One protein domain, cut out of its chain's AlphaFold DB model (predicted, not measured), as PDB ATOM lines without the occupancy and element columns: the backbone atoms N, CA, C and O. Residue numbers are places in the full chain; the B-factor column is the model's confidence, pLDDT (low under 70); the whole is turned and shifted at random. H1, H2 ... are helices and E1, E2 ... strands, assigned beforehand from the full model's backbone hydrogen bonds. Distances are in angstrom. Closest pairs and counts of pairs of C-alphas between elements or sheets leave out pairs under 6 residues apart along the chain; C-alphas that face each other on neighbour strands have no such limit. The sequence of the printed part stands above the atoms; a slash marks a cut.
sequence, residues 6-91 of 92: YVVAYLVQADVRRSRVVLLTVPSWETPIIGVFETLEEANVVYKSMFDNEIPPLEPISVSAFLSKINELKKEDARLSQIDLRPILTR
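AT A GLANCE: This is residues 6 to 91 of the 92 residues of an uncharacterized protein of candidate division WWE3 bacterium (UniProt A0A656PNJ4). A strongly twisted four-stranded sheet is held between two helices, H1 over one face and H2 over the opposite face, with the long hairpin of E1 and E2 in the sheet's middle. After H2 the end of the printed part folds back through the short H3 and H4, which only graze the sheet. The 86 printed residues hold four named strands and four named helices, in the order E1 E2 E3 H1 E4 H2 H3 H4; the mixed sheet runs E3 E2 E1 E4. The class is mixed, helices and strands; the whole is compact, with a radius of gyration of the C-alphas of 12.5 A, and rounded, spanning 34 by 31 by 20 A.

HOW THE PARTS SIT: E1, residues 6 to 15, and E2, residues 18 to 27, form an antiparallel hairpin, with N 10 and O 22 at 2.8 A. E2 and E3, residues 33 to 37, form another, with N 23 and O 35 at 2.9 A; E1 E2 E3 are a meander, each strand the antiparallel neighbour of the one before. H1, residues 40 to 51, is on the sheet at a height of 9.4 A, over E2 and only just over E3, on which 3 of its 12 C-alphas fall. It runs along the strands, at 4 degrees to E2 on the local plane; the closest C-alphas of these two are those of Val 21 and Leu 40, 6.1 A apart. E4, residues 60 to 62, is the parallel neighbour of E1, with N 13 and O 61 at 2.8 A. E3, H1 and E4 form a split strand-helix-strand unit, two strands of one sheet with a helix between them along the chain and with E2 and E1 between them in the sheet, and its crossover is right-handed. H2, residues 63 to 76, is on the opposite face from H1, at a height over the sheet of 10.4 A; it lies over E1 and runs along the strands, at 2 degrees to E1 on the local plane. Its closest C-alpha pair with E1 is Val 63 and Ala 14, 5.9 A apart. H3, residues 78 to 82, touches H2 only at the corner, at C-alphas Leu 80 and Lys 74, 5.0 A apart, and grazes the sheet with residues 79 to 80. H4, residues 86 to 89, grazes it with residues 87 to 89; the closest C-alphas of H4 and E3 are those of Ile 88 and Val 36, 7.0 A apart. Every O i to N i+4 pair is within hydrogen-bond range in H1 and H2; H3 has 0 of 1 such pairs within range, beside 1 of 2 O i to N i+3 pairs, and H4, with 4 residues, is too short for any O i to N i+4 pair.

IN THESE COORDINATES: E1 begins at C-alpha 6 (21.850, 0.097, -34.112) and is 28.1 A long; E2 is 28.9 A and E3 13.1 A. H1 is 15.4 A long, and H2, 20.1 A, begins at C-alpha 63 (0.414, -3.065, -33.833). H4 ends at C-alpha 89 (1.056, 0.184, -26.450).

THE WHOLE: The farthest C-alphas, those of Val 16 and Trp 29, are 37.8 A apart. The printed part has no cut and no long link. Its mean pLDDT is 84.9; residues 16 and 29 are under 70.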
ATOM      1  N   TYR A   6      22.763   0.166 -32.977       79.94
ATOM      2  CA  TYR A   6      21.850   0.097 -34.112       79.94
ATOM      3  C   TYR A   6      20.513   0.712 -33.730       79.94
ATOM      4  O   TYR A   6      20.127   0.730 -32.558       79.94
ATOM      5  N   VAL A   7      19.822   1.242 -34.733       82.75
ATOM      6  CA  VAL A   7      18.488   1.815 -34.581       82.75
ATOM      7  C   VAL A   7      17.562   1.174 -35.577       82.75
ATOM      8  O   VAL A   7      17.912   1.000 -36.744       82.75
ATOM      9  N   VAL A   8      16.377   0.831 -35.097       85.94
ATOM     10  CA  VAL A   8      15.308   0.271 -35.906       85.94
ATOM     11  C   VAL A   8      14.116   1.204 -35.825       85.94
ATOM     12  O   VAL A   8      13.665   1.564 -34.739       85.94
ATOM     13  N   ALA A   9      13.616   1.603 -36.985       86.75
ATOM     14  CA  ALA A   9      12.450   2.455 -37.110       86.75
ATOM     15  C   ALA A   9      11.263   1.637 -37.627       86.75
ATOM     16  O   ALA A   9      11.403   0.832 -38.548       86.75
ATOM     17  N   TYR A  10      10.090   1.848 -37.037       89.19
ATOM     18  CA  TYR A  10       8.842   1.201 -37.425       89.19
ATOM     19  C   TYR A  10       7.750   2.246 -37.605       89.19
ATOM     20  O   TYR A  10       7.536   3.077 -36.728       89.19
ATOM     21  N   LEU A  11       7.020   2.183 -38.716       88.69
ATOM     22  CA  LEU A  11       5.798   2.956 -38.897       88.69
ATOM     23  C   LEU A  11       4.626   2.092 -38.438       88.69
ATOM     24  O   LEU A  11       4.182   1.205 -39.159       88.69
ATOM     25  N   VAL A  12       4.156   2.311 -37.216       89.38
ATOM     26  CA  VAL A  12       3.092   1.508 -36.616       89.38
ATOM     27  C   VAL A  12       1.752   2.188 -36.846       89.38
ATOM     28  O   VAL A  12       1.517   3.309 -36.403       89.38
ATOM     29  N   GLN A  13       0.859   1.496 -37.533       84.88
ATOM     30  CA  GLN A  13      -0.489   1.949 -37.810       84.88
ATOM     31  C   GLN A  13      -1.458   1.301 -36.817       84.88
ATOM     32  O   GLN A  13      -1.704   0.092 -36.864       84.88
ATOM     33  N   ALA A  14      -1.982   2.109 -35.897       75.38
ATOM     34  CA  ALA A  14      -2.980   1.671 -34.923       75.38
ATOM     35  C   ALA A  14      -4.410   1.791 -35.468       75.38
ATOM     36  O   ALA A  14      -5.268   0.979 -35.134       75.38
ATOM     37  N   ASP A  15      -4.648   2.761 -36.357       72.44
ATOM     38  CA  ASP A  15      -5.922   2.977 -37.047       72.44
ATOM     39  C   ASP A  15      -5.662   3.447 -38.494       72.44
ATOM     40  O   ASP A  15      -4.604   3.998 -38.809       72.44
ATOM     41  N   VAL A  16      -6.642   3.284 -39.386       68.88
ATOM     42  CA  VAL A  16      -6.632   3.757 -40.783       68.88
ATOM     43  C   VAL A  16      -6.208   5.229 -40.894       68.88
ATOM     44  O   VAL A  16      -5.606   5.622 -41.891       68.88
ATOM     45  N   ARG A  17      -6.489   6.045 -39.870       72.69
ATOM     46  CA  ARG A  17      -6.180   7.487 -39.856       72.69
ATOM     47  C   ARG A  17      -4.996   7.894 -38.982       72.69
ATOM     48  O   ARG A  17      -4.648   9.074 -38.976       72.69
ATOM     49  N   ARG A  18      -4.423   6.978 -38.198       77.12
ATOM     50  CA  ARG A  18      -3.386   7.302 -37.209       77.12
ATOM     51  C   ARG A  18      -2.241   6.305 -37.292       77.12
ATOM     52  O   ARG A  18      -2.351   5.166 -36.837       77.12
ATOM     53  N   SER A  19      -1.135   6.791 -37.837       84.50
ATOM     54  CA  SER A  19       0.156   6.119 -37.791       84.50
ATOM     55  C   SER A  19       1.060   6.840 -36.803       84.50
ATOM     56  O   SER A  19       1.040   8.066 -36.710       84.50
ATOM     57  N   ARG A  20       1.847   6.070 -36.061       88.88
ATOM     58  CA  ARG A  20       2.888   6.545 -35.156       88.88
ATOM     59  C   ARG A  20       4.218   5.981 -35.614       88.88
ATOM     60  O   ARG A  20       4.290   4.834 -36.052       88.88
ATOM     61  N   VAL A  21       5.276   6.770 -35.505       88.25
ATOM     62  CA  VAL A  21       6.626   6.272 -35.778       88.25
ATOM     63  C   VAL A  21       7.243   5.835 -34.464       88.25
ATOM     64  O   VAL A  21       7.258   6.587 -33.494       88.25
ATOM     65  N   VAL A  22       7.733   4.605 -34.419       90.50
ATOM     66  CA  VAL A  22       8.419   4.036 -33.265       90.50
ATOM     67  C   VAL A  22       9.888   3.882 -33.616       90.50
ATOM     68  O   VAL A  22      10.226   3.158 -34.552       90.50
ATOM     69  N   LEU A  23      10.762   4.544 -32.863       89.38
ATOM     70  CA  LEU A  23      12.211   4.381 -32.982       89.38
ATOM     71  C   LEU A  23      12.720   3.570 -31.800       89.38
ATOM     72  O   LEU A  23      12.616   4.018 -30.662       89.38
ATOM     73  N   LEU A  24      13.294   2.403 -32.074       88.19
ATOM     74  CA  LEU A  24      14.039   1.598 -31.114       88.19
ATOM     75  C   LEU A  24      15.531   1.849 -31.317       88.19
ATOM     76  O   LEU A  24      16.086   1.495 -32.353       88.19
ATOM     77  N   THR A  25      16.180   2.423 -30.311       85.81
ATOM     78  CA  THR A  25      17.623   2.665 -30.293       85.81
ATOM     79  C   THR A  25      18.293   1.695 -29.334       85.81
ATOM     80  O   THR A  25      17.915   1.616 -28.165       85.81
ATOM     81  N   VAL A  26      19.289   0.956 -29.825       83.44
ATOM     82  CA  VAL A  26      19.991  -0.093 -29.074       83.44
ATOM     83  C   VAL A  26      21.485   0.243 -29.001       83.44
ATOM     84  O   VAL A  26      22.267  -0.195 -29.852       83.44
ATOM     85  N   PRO A  27      21.906   1.042 -28.009       77.88
ATOM     86  CA  PRO A  27      23.315   1.356 -27.791       77.88
ATOM     87  C   PRO A  27      24.071   0.151 -27.196       77.88
ATOM     88  O   PRO A  27      23.491  -0.710 -26.528       77.88
ATOM     89  N   SER A  28      25.385   0.056 -27.421       71.56
ATOM     90  CA  SER A  28      26.224  -1.013 -26.847       71.56
ATOM     91  C   SER A  28      26.572  -0.822 -25.371       71.56
ATOM     92  O   SER A  28      27.019  -1.774 -24.737       71.56
ATOM     93  N   TRP A  29      26.362   0.374 -24.826       69.38
ATOM     94  CA  TRP A  29      26.812   0.772 -23.483       69.38
ATOM     95  C   TRP A  29      25.678   1.204 -22.547       69.38
ATOM     96  O   TRP A  29      25.940   1.497 -21.384       69.38
ATOM     97  N   GLU A  30      24.438   1.259 -23.032       70.56
ATOM     98  CA  GLU A  30      23.301   1.802 -22.284       70.56
ATOM     99  C   GLU A  30      22.045   0.944 -22.489       70.56
ATOM    100  O   GLU A  30      21.996   0.065 -23.356       70.56
ATOM    101  N   THR A  31      21.028   1.179 -21.663       78.69
ATOM    102  CA  THR A  31      19.720   0.549 -21.813       78.69
ATOM    103  C   THR A  31      19.092   0.964 -23.148       78.69
ATOM    104  O   THR A  31      19.112   2.144 -23.492       78.69
ATOM    105  N   PRO A  32      18.511   0.023 -23.908       84.19
ATOM    106  CA  PRO A  32      17.775   0.356 -25.118       84.19
ATOM    107  C   PRO A  32      16.625   1.331 -24.850       84.19
ATOM    108  O   PRO A  32      15.889   1.191 -23.872       84.19
ATOM    109  N   ILE A  33      16.436   2.285 -25.758       85.00
ATOM    110  CA  ILE A  33      15.426   3.340 -25.645       85.00
ATOM    111  C   ILE A  33      14.415   3.161 -26.771       85.00
ATOM    112  O   ILE A  33      14.801   2.957 -27.921       85.00
ATOM    113  N   ILE A  34      13.121   3.281 -26.462       89.00
ATOM    114  CA  ILE A  34      12.085   3.400 -27.487       89.00
ATOM    115  C   ILE A  34      11.379   4.753 -27.382       89.00
ATOM    116  O   ILE A  34      10.832   5.101 -26.335       89.00
ATOM    117  N   GLY A  35      11.349   5.479 -28.499       88.44
ATOM    118  CA  GLY A  35      10.548   6.685 -28.695       88.44
ATOM    119  C   GLY A  35       9.320   6.413 -29.565       88.44
ATOM    120  O   GLY A  35       9.392   5.625 -30.506       88.44
ATOM    121  N   VAL A  36       8.205   7.079 -29.257       90.81
ATOM    122  CA  VAL A  36       6.983   7.094 -30.076       90.81
ATOM    123  C   VAL A  36       6.741   8.529 -30.519       90.81
ATOM    124  O   VAL A  36       6.678   9.419 -29.671       90.81
ATOM    125  N   PHE A  37       6.600   8.729 -31.822       90.75
ATOM    126  CA  PHE A  37       6.463  10.030 -32.467       90.75
ATOM    127  C   PHE A  37       5.137  10.115 -33.207       90.75
ATOM    128  O   PHE A  37       4.636   9.109 -33.732       90.75
ATOM    129  N   GLU A  38       4.564  11.314 -33.252       88.50
ATOM    130  CA  GLU A  38       3.272  11.515 -33.895       88.50
ATOM    131  C   GLU A  38       3.379  11.514 -35.415       88.50
ATOM    132  O   GLU A  38       2.436  11.099 -36.090       88.50
ATOM    133  N   THR A  39       4.526  11.954 -35.938       86.94
ATOM    134  CA  THR A  39       4.785  12.099 -37.370       86.94
ATOM    135  C   THR A  39       6.172  11.574 -37.746       86.94
ATOM    136  O   THR A  39       7.072  11.459 -36.910       86.94
ATOM    137  N   LEU A  40       6.360  11.264 -39.035       86.81
ATOM    138  CA  LEU A  40       7.676  10.911 -39.577       86.81
ATOM    139  C   LEU A  40       8.656  12.087 -39.508       86.81
ATOM    140  O   LEU A  40       9.846  11.868 -39.329       86.81
ATOM    141  N   GLU A  41       8.159  13.318 -39.606       89.38
ATOM    142  CA  GLU A  41       8.971  14.531 -39.519       89.38
ATOM    143  C   GLU A  41       9.604  14.684 -38.130       89.38
ATOM    144  O   GLU A  41      10.820  14.836 -38.027       89.38
ATOM    145  N   GLU A  42       8.816  14.526 -37.060       90.00
ATOM    146  CA  GLU A  42       9.330  14.527 -35.681       90.00
ATOM    147  C   GLU A  42      10.385  13.439 -35.463       90.00
ATOM    148  O   GLU A  42      11.456  13.696 -34.908       90.00
ATOM    149  N   ALA A  43      10.100  12.222 -35.934       89.88
ATOM    150  CA  ALA A  43      11.036  11.112 -35.827       89.88
ATOM    151  C   ALA A  43      12.331  11.385 -36.612       89.88
ATOM    152  O   ALA A  43      13.417  11.101 -36.110       89.88
ATOM    153  N   ASN A  44      12.234  11.975 -37.808       89.19
ATOM    154  CA  ASN A  44      13.380  12.335 -38.644       89.19
ATOM    155  C   ASN A  44      14.270  13.388 -37.988       89.19
ATOM    156  O   ASN A  44      15.489  13.263 -38.066       89.19
ATOM    157  N   VAL A  45      13.704  14.391 -37.310       90.25
ATOM    158  CA  VAL A  45      14.498  15.397 -36.577       90.25
ATOM    159  C   VAL A  45      15.370  14.724 -35.515       90.25
ATOM    160  O   VAL A  45      16.571  15.000 -35.420       90.25
ATOM    161  N   VAL A  46      14.788  13.801 -34.745       87.81
ATOM    162  CA  VAL A  46      15.515  13.061 -33.706       87.81
ATOM    163  C   VAL A  46      16.541  12.108 -34.320       87.81
ATOM    164  O   VAL A  46      17.700  12.110 -33.909       87.81
ATOM    165  N   TYR A  47      16.149  11.338 -35.336       86.88
ATOM    166  CA  TYR A  47      17.023  10.375 -36.002       86.88
ATOM    167  C   TYR A  47      18.221  11.058 -36.678       86.88
ATOM    168  O   TYR A  47      19.361  10.636 -36.485       86.88
ATOM    169  N   LYS A  48      17.992  12.173 -37.378       87.81
ATOM    170  CA  LYS A  48      19.046  12.974 -38.013       87.81
ATOM    171  C   LYS A  48      20.009  13.575 -37.001       87.81
ATOM    172  O   LYS A  48      21.209  13.579 -37.241       87.81
ATOM    173  N   SER A  49      19.508  14.005 -35.843       85.19
ATOM    174  CA  SER A  49      20.365  14.503 -34.759       85.19
ATOM    175  C   SER A  49      21.289  13.420 -34.185       85.19
ATOM    176  O   SER A  49      22.347  13.747 -33.655       85.19
ATOM    177  N   MET A  50      20.907  12.142 -34.281       81.50
ATOM    178  CA  MET A  50      21.695  11.015 -33.765       81.50
ATOM    179  C   MET A  50      22.616  10.380 -34.814       81.50
ATOM    180  O   MET A  50      23.707   9.932 -34.467       81.50
ATOM    181  N   PHE A  51      22.181  10.307 -36.075       81.81
ATOM    182  CA  PHE A  51      22.840   9.509 -37.120       81.81
ATOM    183  C   PHE A  51      23.281  10.305 -38.345       81.81
ATOM    184  O   PHE A  51      23.797   9.704 -39.284       81.81
ATOM    185  N   ASP A  52      23.067  11.624 -38.344       84.50
ATOM    186  CA  ASP A  52      23.358  12.528 -39.466       84.50
ATOM    187  C   ASP A  52      22.748  12.052 -40.800       84.50
ATOM    188  O   ASP A  52      23.272  12.280 -41.887       84.50
ATOM    189  N   ASN A  53      21.620  11.340 -40.716       85.44
ATOM    190  CA  ASN A  53      20.914  10.756 -41.851       85.44
ATOM    191  C   ASN A  53      19.399  10.773 -41.610       85.44
ATOM    192  O   ASN A  53      18.948  11.019 -40.494       85.44
ATOM    193  N   GLU A  54      18.605  10.520 -42.644       84.81
ATOM    194  CA  GLU A  54      17.145  10.432 -42.550       84.81
ATOM    195  C   GLU A  54      16.686   8.985 -42.351       84.81
ATOM    196  O   GLU A  54      17.374   8.031 -42.725       84.81
ATOM    197  N   ILE A  55      15.508   8.815 -41.749       86.00
ATOM    198  CA  ILE A  55      14.889   7.501 -41.611       86.00
ATOM    199  C   ILE A  55      14.551   7.000 -43.023       86.00
ATOM    200  O   ILE A  55      13.889   7.718 -43.780       86.00
ATOM    201  N   PRO A  56      14.971   5.779 -43.399       85.31
ATOM    202  CA  PRO A  56      14.607   5.209 -44.688       85.31
ATOM    203  C   PRO A  56      13.080   5.069 -44.816       85.31
ATOM    204  O   PRO A  56      12.385   5.001 -43.801       85.31
ATOM    205  N   PRO A  57      12.534   4.984 -46.041       85.44
ATOM    206  CA  PRO A  57      11.100   4.807 -46.249       85.44
ATOM    207  C   PRO A  57      10.562   3.627 -45.431       85.44
ATOM    208  O   PRO A  57      11.062   2.506 -45.541       85.44
ATOM    209  N   LEU A  58       9.556   3.889 -44.596       86.88
ATOM    210  CA  LEU A  58       8.946   2.884 -43.733       86.88
ATOM    211  C   LEU A  58       7.614   2.428 -44.313       86.88
ATOM    212  O   LEU A  58       6.752   3.249 -44.628       86.88
ATOM    213  N   GLU A  59       7.417   1.115 -44.380       88.00
ATOM    214  CA  GLU A  59       6.104   0.547 -44.667       88.00
ATOM    215  C   GLU A  59       5.250   0.518 -43.392       88.00
ATOM    216  O   GLU A  59       5.752   0.142 -42.323       88.00
ATOM    217  N   PRO A  60       3.964   0.907 -43.472       89.12
ATOM    218  CA  PRO A  60       3.069   0.837 -42.331       89.12
ATOM    219  C   PRO A  60       2.822  -0.621 -41.932       89.12
ATOM    220  O   PRO A  60       2.470  -1.464 -42.757       89.12
ATOM    221  N   ILE A  61       2.978  -0.912 -40.642       91.62
ATOM    222  CA  ILE A  61       2.718  -2.225 -40.048       91.62
ATOM    223  C   ILE A  61       1.654  -2.117 -38.958       91.62
ATOM    224  O   ILE A  61       1.562  -1.105 -38.265       91.62
ATOM    225  N   SER A  62       0.865  -3.171 -38.756       90.69
ATOM    226  CA  SER A  62      -0.089  -3.221 -37.644       90.69
ATOM    227  C   SER A  62       0.624  -3.283 -36.289       90.69
ATOM    228  O   SER A  62       1.764  -3.746 -36.184       90.69
ATOM    229  N   VAL A  63      -0.080  -2.910 -35.217       89.25
ATOM    230  CA  VAL A  63       0.414  -3.065 -33.833       89.25
ATOM    231  C   VAL A  63       0.795  -4.522 -33.528       89.25
ATOM    232  O   VAL A  63       1.811  -4.779 -32.884       89.25
ATOM    233  N   SER A  64       0.030  -5.496 -34.034       89.81
ATOM    234  CA  SER A  64       0.337  -6.922 -33.869       89.81
ATOM    235  C   SER A  64       1.624  -7.337 -34.589       89.81
ATOM    236  O   SER A  64       2.437  -8.061 -34.013       89.81
ATOM    237  N   ALA A  65       1.847  -6.847 -35.812       90.81
ATOM    238  CA  ALA A  65       3.076  -7.100 -36.559       90.81
ATOM    239  C   ALA A  65       4.284  -6.440 -35.879       90.81
ATOM    240  O   ALA A  65       5.330  -7.072 -35.747       90.81
ATOM    241  N   PHE A  66       4.125  -5.212 -35.380       91.31
ATOM    242  CA  PHE A  66       5.141  -4.528 -34.579       91.31
ATOM    243  C   PHE A  66       5.537  -5.350 -33.347       91.31
ATOM    244  O   PHE A  66       6.720  -5.619 -33.138       91.31
ATOM    245  N   LEU A  67       4.558  -5.823 -32.571       90.00
ATOM    246  CA  LEU A  67       4.812  -6.668 -31.403       90.00
ATOM    247  C   LEU A  67       5.536  -7.969 -31.759       90.00
ATOM    248  O   LEU A  67       6.444  -8.372 -31.033       90.00
ATOM    249  N   SER A  68       5.169  -8.608 -32.873       91.56
ATOM    250  CA  SER A  68       5.858  -9.812 -33.346       91.56
ATOM    251  C   SER A  68       7.329  -9.525 -33.653       91.56
ATOM    252  O   SER A  68       8.197 -10.229 -33.142       91.56
ATOM    253  N   LYS A  69       7.619  -8.446 -34.394       90.69
ATOM    254  CA  LYS A  69       8.994  -8.052 -34.745       90.69
ATOM    255  C   LYS A  69       9.836  -7.712 -33.516       90.69
ATOM    256  O   LYS A  69      10.985  -8.129 -33.427       90.69
ATOM    257  N   ILE A  70       9.269  -6.998 -32.541       88.88
ATOM    258  CA  ILE A  70       9.984  -6.704 -31.292       88.88
ATOM    259  C   ILE A  70      10.231  -7.983 -30.484       88.88
ATOM    260  O   ILE A  70      11.307  -8.141 -29.915       88.88
ATOM    261  N   ASN A  71       9.274  -8.910 -30.428       88.38
ATOM    262  CA  ASN A  71       9.467 -10.185 -29.734       88.38
ATOM    263  C   ASN A  71      10.524 -11.068 -30.405       88.38
ATOM    264  O   ASN A  71      11.241 -11.778 -29.704       88.38
ATOM    265  N   GLU A  72      10.629 -11.038 -31.732       89.88
ATOM    266  CA  GLU A  72      11.718 -11.686 -32.469       89.88
ATOM    267  C   GLU A  72      13.060 -11.044 -32.122       89.88
ATOM    268  O   GLU A  72      13.953 -11.740 -31.644       89.88
ATOM    269  N   LEU A  73      13.154  -9.716 -32.205       87.50
ATOM    270  CA  LEU A  73      14.357  -8.982 -31.816       87.50
ATOM    271  C   LEU A  73      14.775  -9.259 -30.366       87.50
ATOM    272  O   LEU A  73      15.959  -9.405 -30.088       87.50
ATOM    273  N   LYS A  74      13.830  -9.396 -29.428       87.19
ATOM    274  CA  LYS A  74      14.123  -9.771 -28.032       87.19
ATOM    275  C   LYS A  74      14.740 -11.164 -27.884       87.19
ATOM    276  O   LYS A  74      15.450 -11.399 -26.910       87.19
ATOM    277  N   LYS A  75      14.464 -12.089 -28.809       86.81
ATOM    278  CA  LYS A  75      15.105 -13.415 -28.829       86.81
ATOM    279  C   LYS A  75      16.530 -13.340 -29.370       86.81
ATOM    280  O   LYS A  75      17.375 -14.115 -28.934       86.81
ATOM    281  N   GLU A  76      16.778 -12.431 -30.308       85.12
ATOM    282  CA  GLU A  76      18.088 -12.233 -30.938       85.12
ATOM    283  C   GLU A  76      19.023 -11.366 -30.083       85.12
ATOM    284  O   GLU A  76      20.228 -11.607 -30.035       85.12
ATOM    285  N   ASP A  77      18.471 -10.384 -29.365       81.81
ATOM    286  CA  ASP A  77      19.212  -9.431 -28.546       81.81
ATOM    287  C   ASP A  77      18.674  -9.393 -27.110       81.81
ATOM    288  O   ASP A  77      17.660  -8.762 -26.792       81.81
ATOM    289  N   ALA A  78      19.410 -10.048 -26.208       80.12
ATOM    290  CA  ALA A  78      19.037 -10.171 -24.803       80.12
ATOM    291  C   ALA A  78      18.843  -8.812 -24.101       80.12
ATOM    292  O   ALA A  78      18.070  -8.740 -23.141       80.12
ATOM    293  N   ARG A  79      19.472  -7.727 -24.582       80.94
ATOM    294  CA  ARG A  79      19.329  -6.374 -24.004       80.94
ATOM    295  C   ARG A  79      17.906  -5.839 -24.134       80.94
ATOM    296  O   ARG A  79      17.427  -5.128 -23.254       80.94
ATOM    297  N   LEU A  80      17.201  -6.223 -25.197       82.19
ATOM    298  CA  LEU A  80      15.824  -5.793 -25.449       82.19
ATOM    299  C   LEU A  80      14.820  -6.444 -24.490       82.19
ATOM    300  O   LEU A  80      13.712  -5.932 -24.313       82.19
ATOM    301  N   SER A  81      15.197  -7.545 -23.835       78.75
ATOM    302  CA  SER A  81      14.347  -8.254 -22.869       78.75
ATOM    303  C   SER A  81      13.878  -7.350 -21.728       78.75
ATOM    304  O   SER A  81      12.778  -7.536 -21.216       78.75
ATOM    305  N   GLN A  82      14.689  -6.348 -21.371       76.38
ATOM    306  CA  GLN A  82      14.424  -5.408 -20.280       76.38
ATOM    307  C   GLN A  82      13.428  -4.298 -20.647       76.38
ATOM    308  O   GLN A  82      12.941  -3.601 -19.760       76.38
ATOM    309  N   ILE A  83      13.098  -4.126 -21.932       82.75
ATOM    310  CA  ILE A  83      12.180  -3.070 -22.366       82.75
ATOM    311  C   ILE A  83      10.737  -3.457 -22.045       82.75
ATOM    312  O   ILE A  83      10.212  -4.447 -22.570       82.75
ATOM    313  N   ASP A  84      10.064  -2.614 -21.267       81.94
ATOM    314  CA  ASP A  84       8.621  -2.683 -21.074       81.94
ATOM    315  C   ASP A  84       7.882  -1.963 -22.214       81.94
ATOM    316  O   ASP A  84       8.009  -0.753 -22.400       81.94
ATOM    317  N   LEU A  85       7.094  -2.717 -22.983       83.88
ATOM    318  CA  LEU A  85       6.321  -2.191 -24.113       83.88
ATOM    319  C   LEU A  85       4.935  -1.674 -23.704       83.88
ATOM    320  O   LEU A  85       4.277  -1.022 -24.511       83.88
ATOM    321  N   ARG A  86       4.472  -1.920 -22.470       84.62
ATOM    322  CA  ARG A  86       3.161  -1.443 -21.986       84.62
ATOM    323  C   ARG A  86       2.927   0.065 -22.189       84.62
ATOM    324  O   ARG A  86       1.884   0.415 -22.747       84.62
ATOM    325  N   PRO A  87       3.858   0.972 -21.818       83.56
ATOM    326  CA  PRO A  87       3.659   2.408 -22.041       83.56
ATOM    327  C   PRO A  87       3.606   2.780 -23.529       83.56
ATOM    328  O   PRO A  87       2.990   3.777 -23.896       83.56
ATOM    329  N   ILE A  88       4.208   1.965 -24.391       85.12
ATOM    330  CA  ILE A  88       4.244   2.179 -25.843       85.12
ATOM    331  C   ILE A  88       2.920   1.783 -26.458       85.12
ATOM    332  O   ILE A  88       2.341   2.559 -27.206       85.12
ATOM    333  N   LEU A  89       2.382   0.638 -26.044       83.75
ATOM    334  CA  LEU A  89       1.056   0.184 -26.450       83.75
ATOM    335  C   LEU A  89      -0.069   1.131 -26.022       83.75
ATOM    336  O   LEU A  89      -1.129   1.105 -26.620       83.75
ATOM    337  N   THR A  90       0.153   1.971 -25.009       83.19
ATOM    338  CA  THR A  90      -0.827   2.994 -24.596       83.19
ATOM    339  C   THR A  90      -0.775   4.242 -25.492       83.19
ATOM    340  O   THR A  90      -1.703   5.044 -25.496       83.19
ATOM    341  N   ARG A  91       0.330   4.438 -26.226       78.94
ATOM    342  CA  ARG A  91       0.577   5.593 -27.108       78.94
ATOM    343  C   ARG A  91       0.360   5.291 -28.595       78.94
ATOM    344  O   ARG A  91       0.307   6.234 -29.386       78.94
TER     345      ARG A  91